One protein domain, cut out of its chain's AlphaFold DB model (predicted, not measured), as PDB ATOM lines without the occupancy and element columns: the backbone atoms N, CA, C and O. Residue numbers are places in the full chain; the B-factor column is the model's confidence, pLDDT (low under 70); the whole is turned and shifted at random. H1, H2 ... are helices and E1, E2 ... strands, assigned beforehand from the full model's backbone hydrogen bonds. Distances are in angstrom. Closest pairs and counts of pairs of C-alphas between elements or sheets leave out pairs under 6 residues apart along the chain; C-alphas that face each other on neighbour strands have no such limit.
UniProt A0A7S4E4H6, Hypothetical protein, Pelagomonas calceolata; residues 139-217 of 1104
ATOM      1  N   PHE A 139      15.510  30.855 -82.118       80.31
ATOM      2  CA  PHE A 139      14.670  30.487 -80.980       80.31
ATOM      3  C   PHE A 139      13.483  29.646 -81.454       80.31
ATOM      4  O   PHE A 139      12.933  29.894 -82.531       80.31
ATOM      5  N   SER A 140      13.043  28.688 -80.639       84.19
ATOM      6  CA  SER A 140      11.872  27.850 -80.918       84.19
ATOM      7  C   SER A 140      10.962  27.712 -79.696       84.19
ATOM      8  O   SER A 140      11.410  27.843 -78.555       84.19
ATOM      9  N   HIS A 141       9.665  27.491 -79.921       83.94
ATOM     10  CA  HIS A 141       8.658  27.299 -78.880       83.94
ATOM     11  C   HIS A 141       7.923  25.967 -79.037       83.94
ATOM     12  O   HIS A 141       7.715  25.475 -80.146       83.94
ATOM     13  N   GLN A 142       7.466  25.405 -77.923       81.38
ATOM     14  CA  GLN A 142       6.747  24.135 -77.934       81.38
ATOM     15  C   GLN A 142       5.279  24.306 -78.371       81.38
ATOM     16  O   GLN A 142       4.538  25.123 -77.815       81.38
ATOM     17  N   GLY A 143       4.863  23.547 -79.384       72.12
ATOM     18  CA  GLY A 143       3.493  23.438 -79.878       72.12
ATOM     19  C   GLY A 143       2.577  22.630 -78.941       72.12
ATOM     20  O   GLY A 143       3.046  22.007 -77.986       72.12
ATOM     21  N   PRO A 144       1.250  22.631 -79.176       58.03
ATOM     22  CA  PRO A 144       0.264  21.957 -78.315       58.03
ATOM     23  C   PRO A 144       0.422  20.429 -78.236       58.03
ATOM     24  O   PRO A 144      -0.040  19.813 -77.281       58.03
ATOM     25  N   ASP A 145       1.051  19.836 -79.246       59.38
ATOM     26  CA  ASP A 145       1.333  18.409 -79.423       59.38
ATOM     27  C   ASP A 145       2.731  18.001 -78.914       59.38
ATOM     28  O   ASP A 145       3.103  16.831 -78.981       59.38
ATOM     29  N   GLY A 146       3.510  18.959 -78.398       63.16
ATOM     30  CA  GLY A 146       4.886  18.751 -77.955       63.16
ATOM     31  C   GLY A 146       5.950  18.938 -79.043       63.16
ATOM     32  O   GLY A 146       7.134  18.804 -78.724       63.16
ATOM     33  N   SER A 147       5.567  19.271 -80.284       62.62
ATOM     34  CA  SER A 147       6.498  19.609 -81.373       62.62
ATOM     35  C   SER A 147       7.198  20.957 -81.133       62.62
ATOM     36  O   SER A 147       6.727  21.775 -80.345       62.62
ATOM     37  N   TRP A 148       8.347  21.197 -81.770       73.62
ATOM     38  CA  TRP A 148       9.080  22.467 -81.664       73.62
ATOM     39  C   TRP A 148       8.892  23.290 -82.940       73.62
ATOM     40  O   TRP A 148       9.194  22.814 -84.032       73.62
ATOM     41  N   GLU A 149       8.422  24.528 -82.796       75.75
ATOM     42  CA  GLU A 149       8.218  25.477 -83.894       75.75
ATOM     43  C   GLU A 149       9.188  26.659 -83.758       75.75
ATOM     44  O   GLU A 149       9.312  27.247 -82.684       75.75
ATOM     45  N   ASN A 150       9.882  27.024 -84.837       78.75
ATOM     46  CA  ASN A 150      10.844  28.131 -84.820       78.75
ATOM     47  C   ASN A 150      10.136  29.488 -84.904       78.75
ATOM     48  O   ASN A 150       9.207  29.665 -85.698       78.75
ATOM     49  N   TYR A 151      10.631  30.473 -84.155       77.69
ATOM     50  CA  TYR A 151      10.283  31.870 -84.397       77.69
ATOM     51  C   TYR A 151      10.812  32.308 -85.772       77.69
ATOM     52  O   TYR A 151      11.826  31.809 -86.265       77.69
ATOM     53  N   ASP A 152      10.119  33.251 -86.410       71.06
ATOM     54  CA  ASP A 152      10.623  33.872 -87.633       71.06
ATOM     55  C   ASP A 152      11.889  34.710 -87.360       71.06
ATOM     56  O   ASP A 152      12.225  35.017 -86.215       71.06
ATOM     57  N   ALA A 153      12.613  35.061 -88.428       62.38
ATOM     58  CA  ALA A 153      13.894  35.760 -88.325       62.38
ATOM     59  C   ALA A 153      13.791  37.103 -87.583       62.38
ATOM     60  O   ALA A 153      14.655  37.417 -86.772       62.38
ATOM     61  N   ALA A 154      12.717  37.859 -87.832       70.44
ATOM     62  CA  ALA A 154      12.506  39.171 -87.227       70.44
ATOM     63  C   ALA A 154      12.275  39.054 -85.714       70.44
ATOM     64  O   ALA A 154      12.868  39.798 -84.940       70.44
ATOM     65  N   ARG A 155      11.482  38.068 -85.279       79.00
ATOM     66  CA  ARG A 155      11.249  37.790 -83.855       79.00
ATOM     67  C   ARG A 155      12.480  37.220 -83.166       79.00
ATOM     68  O   ARG A 155      12.726  37.537 -82.009       79.00
ATOM     69  N   CYS A 156      13.266  36.392 -83.854       79.00
ATOM     70  CA  CYS A 156      14.538  35.918 -83.312       79.00
ATOM     71  C   CYS A 156      15.508  37.083 -83.063       79.00
ATOM     72  O   CYS A 156      16.164  37.128 -82.022       79.00
ATOM     73  N   GLU A 157      15.563  38.047 -83.983       77.00
ATOM     74  CA  GLU A 157      16.365  39.262 -83.840       77.00
ATOM     75  C   GLU A 157      15.839  40.168 -82.715       77.00
ATOM     76  O   GLU A 157      16.623  40.643 -81.895       77.00
ATOM     77  N   GLU A 158      14.518  40.332 -82.614       83.50
ATOM     78  CA  GLU A 158      13.845  41.071 -81.541       83.50
ATOM     79  C   GLU A 158      14.171  40.481 -80.154       83.50
ATOM     80  O   GLU A 158      14.599  41.208 -79.254       83.50
ATOM     81  N   ILE A 159      14.065  39.154 -79.998       81.38
ATOM     82  CA  ILE A 159      14.399  38.438 -78.755       81.38
ATOM     83  C   ILE A 159      15.899  38.548 -78.449       81.38
ATOM     84  O   ILE A 159      16.269  38.882 -77.324       81.38
ATOM     85  N   SER A 160      16.777  38.317 -79.433       82.12
ATOM     86  CA  SER A 160      18.234  38.378 -79.236       82.12
ATOM     87  C   SER A 160      18.698  39.789 -78.849       82.12
ATOM     88  O   SER A 160      19.532  39.953 -77.954       82.12
ATOM     89  N   LYS A 161      18.113  40.829 -79.457       83.00
ATOM     90  CA  LYS A 161      18.367  42.226 -79.092       83.00
ATOM     91  C   LYS A 161      17.902  42.522 -77.666       83.00
ATOM     92  O   LYS A 161      18.670  43.061 -76.876       83.00
ATOM     93  N   ALA A 162      16.697  42.091 -77.301       82.88
ATOM     94  CA  ALA A 162      16.163  42.292 -75.957       82.88
ATOM     95  C   ALA A 162      16.985  41.586 -74.870       82.88
ATOM     96  O   ALA A 162      17.179  42.140 -73.791       82.88
ATOM     97  N   MET A 163      17.512  40.394 -75.155       80.06
ATOM     98  CA  MET A 163      18.422  39.689 -74.250       80.06
ATOM     99  C   MET A 163      19.748  40.429 -74.057       80.06
ATOM    100  O   MET A 163      20.249  40.495 -72.935       80.06
ATOM    101  N   LYS A 164      20.306  41.008 -75.129       80.88
ATOM    102  CA  LYS A 164      21.522  41.832 -75.047       80.88
ATOM    103  C   LYS A 164      21.289  43.112 -74.245       80.88
ATOM    104  O   LYS A 164      22.156  43.493 -73.465       80.88
ATOM    105  N   ASP A 165      20.119  43.725 -74.399       81.94
ATOM    106  CA  ASP A 165      19.785  44.993 -73.749       81.94
ATOM    107  C   ASP A 165      19.378  44.819 -72.269       81.94
ATOM    108  O   ASP A 165      19.699  45.670 -71.440       81.94
ATOM    109  N   GLN A 166      18.680  43.731 -71.911       82.56
ATOM    110  CA  GLN A 166      18.123  43.520 -70.559       82.56
ATOM    111  C   GLN A 166      18.948  42.575 -69.662       82.56
ATOM    112  O   GLN A 166      18.710  42.527 -68.454       82.56
ATOM    113  N   GLY A 167      19.921  41.838 -70.209       78.25
ATOM    114  CA  GLY A 167      20.782  40.934 -69.442       78.25
ATOM    115  C   GLY A 167      20.156  39.555 -69.139       78.25
ATOM    116  O   GLY A 167      19.249  39.108 -69.848       78.25
ATOM    117  N   PRO A 168      20.658  38.829 -68.115       77.31
ATOM    118  CA  PRO A 168      20.367  37.403 -67.908       77.31
ATOM    119  C   PRO A 168      18.928  37.099 -67.462       77.31
ATOM    120  O   PRO A 168      18.466  35.981 -67.676       77.31
ATOM    121  N   ASP A 169      18.219  38.082 -66.899       84.38
ATOM    122  CA  ASP A 169      16.831  37.960 -66.453       84.38
ATOM    123  C   ASP A 169      15.985  39.057 -67.109       84.38
ATOM    124  O   ASP A 169      16.076  40.228 -66.741       84.38
ATOM    125  N   GLY A 170      15.128  38.694 -68.060       87.00
ATOM    126  CA  GLY A 170      14.401  39.684 -68.854       87.00
ATOM    127  C   GLY A 170      13.074  39.185 -69.402       87.00
ATOM    128  O   GLY A 170      12.686  38.028 -69.215       87.00
ATOM    129  N   ALA A 171      12.340  40.108 -70.018       88.94
ATOM    130  CA  ALA A 171      11.074  39.830 -70.677       88.94
ATOM    131  C   ALA A 171      10.855  40.779 -71.862       88.94
ATOM    132  O   ALA A 171      11.151  41.974 -71.782       88.94
ATOM    133  N   ILE A 172      10.305  40.255 -72.956       91.62
ATOM    134  CA  ILE A 172       9.895  41.044 -74.116       91.62
ATOM    135  C   ILE A 172       8.503  40.647 -74.582       91.62
ATOM    136  O   ILE A 172       8.217  39.474 -74.816       91.62
ATOM    137  N   GLN A 173       7.641  41.643 -74.752       89.69
ATOM    138  CA  GLN A 173       6.394  41.470 -75.477       89.69
ATOM    139  C   GLN A 173       6.676  41.577 -76.975       89.69
ATOM    140  O   GLN A 173       7.157  42.612 -77.424       89.69
ATOM    141  N   LEU A 174       6.358  40.521 -77.725       85.12
ATOM    142  CA  LEU A 174       6.588  40.471 -79.168       85.12
ATOM    143  C   LEU A 174       5.626  41.411 -79.898       85.12
ATOM    144  O   LEU A 174       4.410  41.383 -79.662       85.12
ATOM    145  N   GLU A 175       6.155  42.221 -80.809       78.69
ATOM    146  CA  GLU A 175       5.370  43.233 -81.509       78.69
ATOM    147  C   GLU A 175       4.230  42.607 -82.348       78.69
ATOM    148  O   GLU A 175       4.399  41.639 -83.095       78.69
ATOM    149  N   GLY A 176       3.011  43.141 -82.199       73.62
ATOM    150  CA  GLY A 176       1.837  42.726 -82.980       73.62
ATOM    151  C   GLY A 176       1.133  41.434 -82.534       73.62
ATOM    152  O   GLY A 176       0.108  41.083 -83.124       73.62
ATOM    153  N   ILE A 177       1.602  40.740 -81.489       79.00
ATOM    154  CA  ILE A 177       0.955  39.528 -80.953       79.00
ATOM    155  C   ILE A 177       0.865  39.552 -79.416       79.00
ATOM    156  O   ILE A 177       1.714  40.136 -78.752       79.00
ATOM    157  N   PRO A 178      -0.158  38.928 -78.794       83.88
ATOM    158  CA  PRO A 178      -0.351  38.972 -77.343       83.88
ATOM    159  C   PRO A 178       0.548  37.959 -76.615       83.88
ATOM    160  O   PRO A 178       0.069  37.223 -75.754       83.88
ATOM    161  N   PHE A 179       1.822  37.871 -76.989       87.62
ATOM    162  CA  PHE A 179       2.778  36.936 -76.406       87.62
ATOM    163  C   PHE A 179       3.979  37.680 -75.832       87.62
ATOM    164  O   PHE A 179       4.573  38.524 -76.497       87.62
ATOM    165  N   GLU A 180       4.343  37.325 -74.606       91.00
ATOM    166  CA  GLU A 180       5.524  37.820 -73.912       91.00
ATOM    167  C   GLU A 180       6.502  36.664 -73.689       91.00
ATOM    168  O   GLU A 180       6.140  35.645 -73.102       91.00
ATOM    169  N   VAL A 181       7.733  36.806 -74.167       91.62
ATOM    170  CA  VAL A 181       8.818  35.851 -73.927       91.62
ATOM    171  C   VAL A 181       9.593  36.304 -72.696       91.62
ATOM    172  O   VAL A 181      10.042  37.443 -72.639       91.62
ATOM    173  N   ARG A 182       9.752  35.421 -71.708       91.81
ATOM    174  CA  ARG A 182      10.455  35.678 -70.443       91.81
ATOM    175  C   ARG A 182      11.606  34.692 -70.275       91.81
ATOM    176  O   ARG A 182      11.427  33.511 -70.572       91.81
ATOM    177  N   TRP A 183      12.751  35.147 -69.771       91.50
ATOM    178  CA  TRP A 183      13.942  34.313 -69.568       91.50
ATOM    179  C   TRP A 183      14.598  34.523 -68.199       91.50
ATOM    180  O   TRP A 183      14.353  35.521 -67.515       91.50
ATOM    181  N   GLY A 184      15.403  33.544 -67.786       85.00
ATOM    182  CA  GLY A 184      16.115  33.551 -66.508       85.00
ATOM    183  C   GLY A 184      15.174  33.383 -65.310       85.00
ATOM    184  O   GLY A 184      14.178  32.659 -65.372       85.00
ATOM    185  N   ALA A 185      15.444  34.084 -64.211       81.25
ATOM    186  CA  ALA A 185      14.613  34.103 -63.005       81.25
ATOM    187  C   ALA A 185      13.186  34.629 -63.263       81.25
ATOM    188  O   ALA A 185      12.265  34.341 -62.495       81.25
ATOM    189  N   ARG A 186      12.980  35.371 -64.362       81.50
ATOM    190  CA  ARG A 186      11.669  35.875 -64.798       81.50
ATOM    191  C   ARG A 186      10.874  34.888 -65.650       81.50
ATOM    192  O   ARG A 186       9.719  35.179 -65.956       81.50
ATOM    193  N   ALA A 187      11.424  33.719 -65.984       86.06
ATOM    194  CA  ALA A 187      10.730  32.674 -66.738       86.06
ATOM    195  C   ALA A 187       9.683  31.916 -65.890       86.06
ATOM    196  O   ALA A 187       9.681  30.689 -65.822       86.06
ATOM    197  N   THR A 188       8.788  32.653 -65.230       82.00
ATOM    198  CA  THR A 188       7.671  32.128 -64.436       82.00
ATOM    199  C   THR A 188       6.337  32.727 -64.895       82.00
ATOM    200  O   THR A 188       6.267  33.837 -65.435       82.00
ATOM    201  N   SER A 189       5.260  31.971 -64.699       84.06
ATOM    202  CA  SER A 189       3.870  32.369 -64.948       84.06
ATOM    203  C   SER A 189       2.950  31.736 -63.900       84.06
ATOM    204  O   SER A 189       3.408  30.953 -63.068       84.06
ATOM    205  N   SER A 190       1.642  32.010 -63.941       79.06
ATOM    206  CA  SER A 190       0.691  31.334 -63.041       79.06
ATOM    207  C   SER A 190       0.669  29.807 -63.222       79.06
ATOM    208  O   SER A 190       0.308  29.079 -62.297       79.06
ATOM    209  N   ARG A 191       1.074  29.317 -64.405       78.38
ATOM    210  CA  ARG A 191       1.118  27.891 -64.767       78.38
ATOM    211  C   ARG A 191       2.509  27.272 -64.641       78.38
ATOM    212  O   ARG A 191       2.615  26.052 -64.561       78.38
ATOM    213  N   VAL A 192       3.559  28.091 -64.619       81.12
ATOM    214  CA  VAL A 192       4.960  27.667 -64.489       81.12
ATOM    215  C   VAL A 192       5.571  28.394 -63.293       81.12
ATOM    216  O   VAL A 192       6.085  29.502 -63.417       81.12
ATOM    217  N   ALA A 193       5.480  27.776 -62.112       75.81
ATOM    218  CA  ALA A 193       5.919  28.378 -60.848       75.81
ATOM    219  C   ALA A 193       7.450  28.460 -60.700       75.81
ATOM    220  O   ALA A 193       7.956  29.267 -59.925       75.81
ATOM    221  N   THR A 194       8.190  27.630 -61.438       79.31
ATOM    222  CA  THR A 194       9.656  27.580 -61.435       79.31
ATOM    223  C   THR A 194      10.178  27.586 -62.870       79.31
ATOM    224  O   THR A 194       9.600  26.863 -63.687       79.31
ATOM    225  N   PRO A 195      11.260  28.327 -63.180       80.81
ATOM    226  CA  PRO A 195      11.843  28.352 -64.518       80.81
ATOM    227  C   PRO A 195      12.126  26.940 -65.061       80.81
ATOM    228  O   PRO A 195      12.654  26.110 -64.315       80.81
ATOM    229  N   PRO A 196      11.773  26.642 -66.327       77.50
ATOM    230  CA  PRO A 196      12.078  25.358 -66.955       77.50
ATOM    231  C   PRO A 196      13.592  25.190 -67.163       77.50
ATOM    232  O   PRO A 196      14.348  26.157 -67.078       77.50
ATOM    233  N   ALA A 197      14.043  23.966 -67.453       72.94
ATOM    234  CA  ALA A 197      15.467  23.652 -67.626       72.94
ATOM    235  C   ALA A 197      16.122  24.453 -68.769       72.94
ATOM    236  O   ALA A 197      17.304  24.777 -68.703       72.94
ATOM    237  N   GLU A 198      15.336  24.805 -69.784       70.88
ATOM    238  CA  GLU A 198      15.708  25.631 -70.930       70.88
ATOM    239  C   GLU A 198      15.793  27.132 -70.588       70.88
ATOM    240  O   GLU A 198      16.329  27.916 -71.368       70.88
ATOM    241  N   GLY A 199      15.276  27.546 -69.427       78.88
ATOM    242  CA  GLY A 199      15.401  28.903 -68.897       78.88
ATOM    243  C   GLY A 199      14.515  29.964 -69.558       78.88
ATOM    244  O   GLY A 199      14.661  31.138 -69.217       78.88
ATOM    245  N   MET A 200      13.606  29.595 -70.473       87.25
ATOM    246  CA  MET A 200      12.713  30.534 -71.168       87.25
ATOM    247  C   MET A 200      11.277  30.020 -71.308       87.25
ATOM    248  O   MET A 200      11.032  28.830 -71.517       87.25
ATOM    249  N   ILE A 201      10.316  30.942 -71.261       90.00
ATOM    250  CA  ILE A 201       8.897  30.670 -71.519       90.00
ATOM    251  C   ILE A 201       8.276  31.752 -72.403       90.00
ATOM    252  O   ILE A 201       8.706  32.900 -72.394       90.00
ATOM    253  N   GLN A 202       7.217  31.399 -73.120       90.75
ATOM    254  CA  GLN A 202       6.323  32.321 -73.809       90.75
ATOM    255  C   GLN A 202       4.969  32.304 -73.101       90.75
ATOM    256  O   GLN A 202       4.349  31.249 -72.979       90.75
ATOM    257  N   VAL A 203       4.491  33.461 -72.655       89.12
ATOM    258  CA  VAL A 203       3.214  33.633 -71.956       89.12
ATOM    259  C   VAL A 203       2.255  34.408 -72.846       89.12
ATOM    260  O   VAL A 203       2.577  35.482 -73.346       89.12
ATOM    261  N   ASN A 204       1.056  33.876 -73.054       87.06
ATOM    262  CA  ASN A 204      -0.007  34.599 -73.734       87.06
ATOM    263  C   ASN A 204      -0.697  35.565 -72.761       87.06
ATOM    264  O   ASN A 204      -1.365  35.136 -71.823       87.06
ATOM    265  N   LEU A 205      -0.602  36.866 -73.017       84.38
ATOM    266  CA  LEU A 205      -1.114  37.916 -72.132       84.38
ATOM    267  C   LEU A 205      -2.652  37.960 -72.038       84.38
ATOM    268  O   LEU A 205      -3.186  38.605 -71.142       84.38
ATOM    269  N   LYS A 206      -3.384  37.292 -72.945       81.56
ATOM    270  CA  LYS A 206      -4.860  37.275 -72.948       81.56
ATOM    271  C   LYS A 206      -5.469  36.112 -72.165       81.56
ATOM    272  O   LYS A 206      -6.571  36.259 -71.648       81.56
ATOM    273  N   ASN A 207      -4.817  34.949 -72.131       81.06
ATOM    274  CA  ASN A 207      -5.374  33.726 -71.526       81.06
ATOM    275  C   ASN A 207      -4.399  32.977 -70.599       81.06
ATOM    276  O   ASN A 207      -4.726  31.891 -70.113       81.06
ATOM    277  N   ASP A 208      -3.216  33.548 -70.373       77.88
ATOM    278  CA  ASP A 208      -2.162  33.033 -69.496       77.88
ATOM    279  C   ASP A 208      -1.667  31.619 -69.865       77.88
ATOM    280  O   ASP A 208      -1.112  30.875 -69.053       77.88
ATOM    281  N   ASN A 209      -1.875  31.205 -71.121       82.75
ATOM    282  CA  ASN A 209      -1.278  29.979 -71.636       82.75
ATOM    283  C   ASN A 209       0.234  30.170 -71.757       82.75
ATOM    284  O   ASN A 209       0.698  31.123 -72.381       82.75
ATOM    285  N   THR A 210       0.991  29.240 -71.181       86.00
ATOM    286  CA  THR A 210       2.455  29.280 -71.149       86.00
ATOM    287  C   THR A 210       3.034  28.139 -71.978       86.00
ATOM    288  O   THR A 210       2.572  27.005 -71.860       86.00
ATOM    289  N   ARG A 211       4.032  28.438 -72.812       87.19
ATOM    290  CA  ARG A 211       4.802  27.478 -73.620       87.19
ATOM    291  C   ARG A 211       6.280  27.571 -73.258       87.19
ATOM    292  O   ARG A 211       6.748  28.653 -72.915       87.19
ATOM    293  N   ILE A 212       7.009  26.462 -73.349       86.75
ATOM    294  CA  ILE A 212       8.464  26.458 -73.154       86.75
ATOM    295  C   ILE A 212       9.125  26.991 -74.427       86.75
ATOM    296  O   ILE A 212       8.697  26.666 -75.537       86.75
ATOM    297  N   VAL A 213      10.145  27.828 -74.251       87.69
ATOM    298  CA  VAL A 213      10.982  28.359 -75.329       87.69
ATOM    299  C   VAL A 213      12.399  27.839 -75.129       87.69
ATOM    300  O   VAL A 213      12.856  27.710 -73.996       87.69
ATOM    301  N   ARG A 214      13.108  27.545 -76.220       83.88
ATOM    302  CA  ARG A 214      14.532  27.203 -76.176       83.88
ATOM    303  C   ARG A 214      15.317  27.993 -77.217       83.88
ATOM    304  O   ARG A 214      14.796  28.336 -78.280       83.88
ATOM    305  N   LYS A 215      16.583  28.254 -76.902       80.56
ATOM    306  CA  LYS A 215      17.581  28.754 -77.851       80.56
ATOM    307  C   LYS A 215      18.206  27.551 -78.558       80.56
ATOM    308  O   LYS A 215      18.729  26.659 -77.894       80.56
ATOM    309  N   GLU A 216      18.121  27.504 -79.881       73.50
ATOM    310  CA  GLU A 216      18.756  26.454 -80.679       73.50
ATOM    311  C   GLU A 216      20.270  26.710 -80.764       73.50
ATOM    312  O   GLU A 216      20.719  27.861 -80.790       73.50
ATOM    313  N   ALA A 217      21.074  25.643 -80.807       51.22
ATOM    314  CA  ALA A 217      22.511  25.767 -81.056       51.22
ATOM    315  C   ALA A 217      22.719  26.443 -82.420       51.22
ATOM    316  O   ALA A 217      22.128  25.996 -83.400       51.22
TER     317      ALA A 217
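Overview. This is residues 139 to 217 of the 1104 residues of the protein "Hypothetical protein" of Pelagomonas calceolata (UniProt A0A7S4E4H6). One strongly twisted, curled sheet of six strands has a single helix, H1, packed slantwise over one of its faces, chiefly near E3 and E1, while the long loop of residues 184 to 199 lies away from the helix. The printed part has 79 residues, running E1, E2, H1, E3, E4, E5, E6. The sheet's order is E2, E1, E6, E5, E4, E3, all antiparallel; the class is mixed, helices and strands. The whole is compact and rounded, with a radius of gyration of the C-alphas of 11.5 A and spans of 27 by 27 by 24 A.

Arrangement. Begin with E1, residues 139 to 142, and E2, residues 148 to 150, an antiparallel hairpin; look at N 141 and O 149, 2.8 A apart. Next comes H1, residues 153 to 166, on the sheet at a height over the sheet of 8.0 A, in two layers, a helix on one face of a sheet. In H1 every O i to N i+4 pair is within hydrogen-bond range. The meander, each strand the antiparallel neighbour of the one before, follows: E3, residues 170 to 173, E4, residues 179 to 183, E5, residues 200 to 204, and E6, residues 210 to 215. The closest C-alphas of H1 and E3 are those of Ala 162 and Ile 172, 6.7 A apart. H1 lies over E4, and only just not over E3; on the local plane its line and that of E4 stand at 47 degrees, slantwise to the strands. Between E3 and E4 find N 172 and O 181 at 2.8 A; between E4 and E5, N 182 and O 201 at 2.8 A; between E5 and E6, N 202 and O 211 at 2.8 A. E6 is staggered: residues 210 to 213 pair with E5 and residues 213 to 215 with E1, where N 214 and O 140 are 2.9 A apart. The edge strands E2 and E3 are apart.

Along the chain. Find C-alpha 139 at (14.670, 30.487, -80.980), where E1 begins. H1 runs 19.8 A from C-alpha 153 at (13.894, 35.760, -88.325) to C-alpha 166 at (18.123, 43.520, -70.559). Among the strands, E4 measures 13.4 A, E5 13.6 A and E6 16.6 A, ending at C-alpha 215 at (17.581, 28.754, -77.851).

Size, cuts and confidence. The C-alphas farthest apart are those of Asp 145 and Asp 165, 32.9 A. The printed part has no cut. The link from E4 to E5, 16 residues, is long; the other links are tight. Mean pLDDT of the printed part is 80.3; look for values under 70 at residues 144 to 147, 153 and 217.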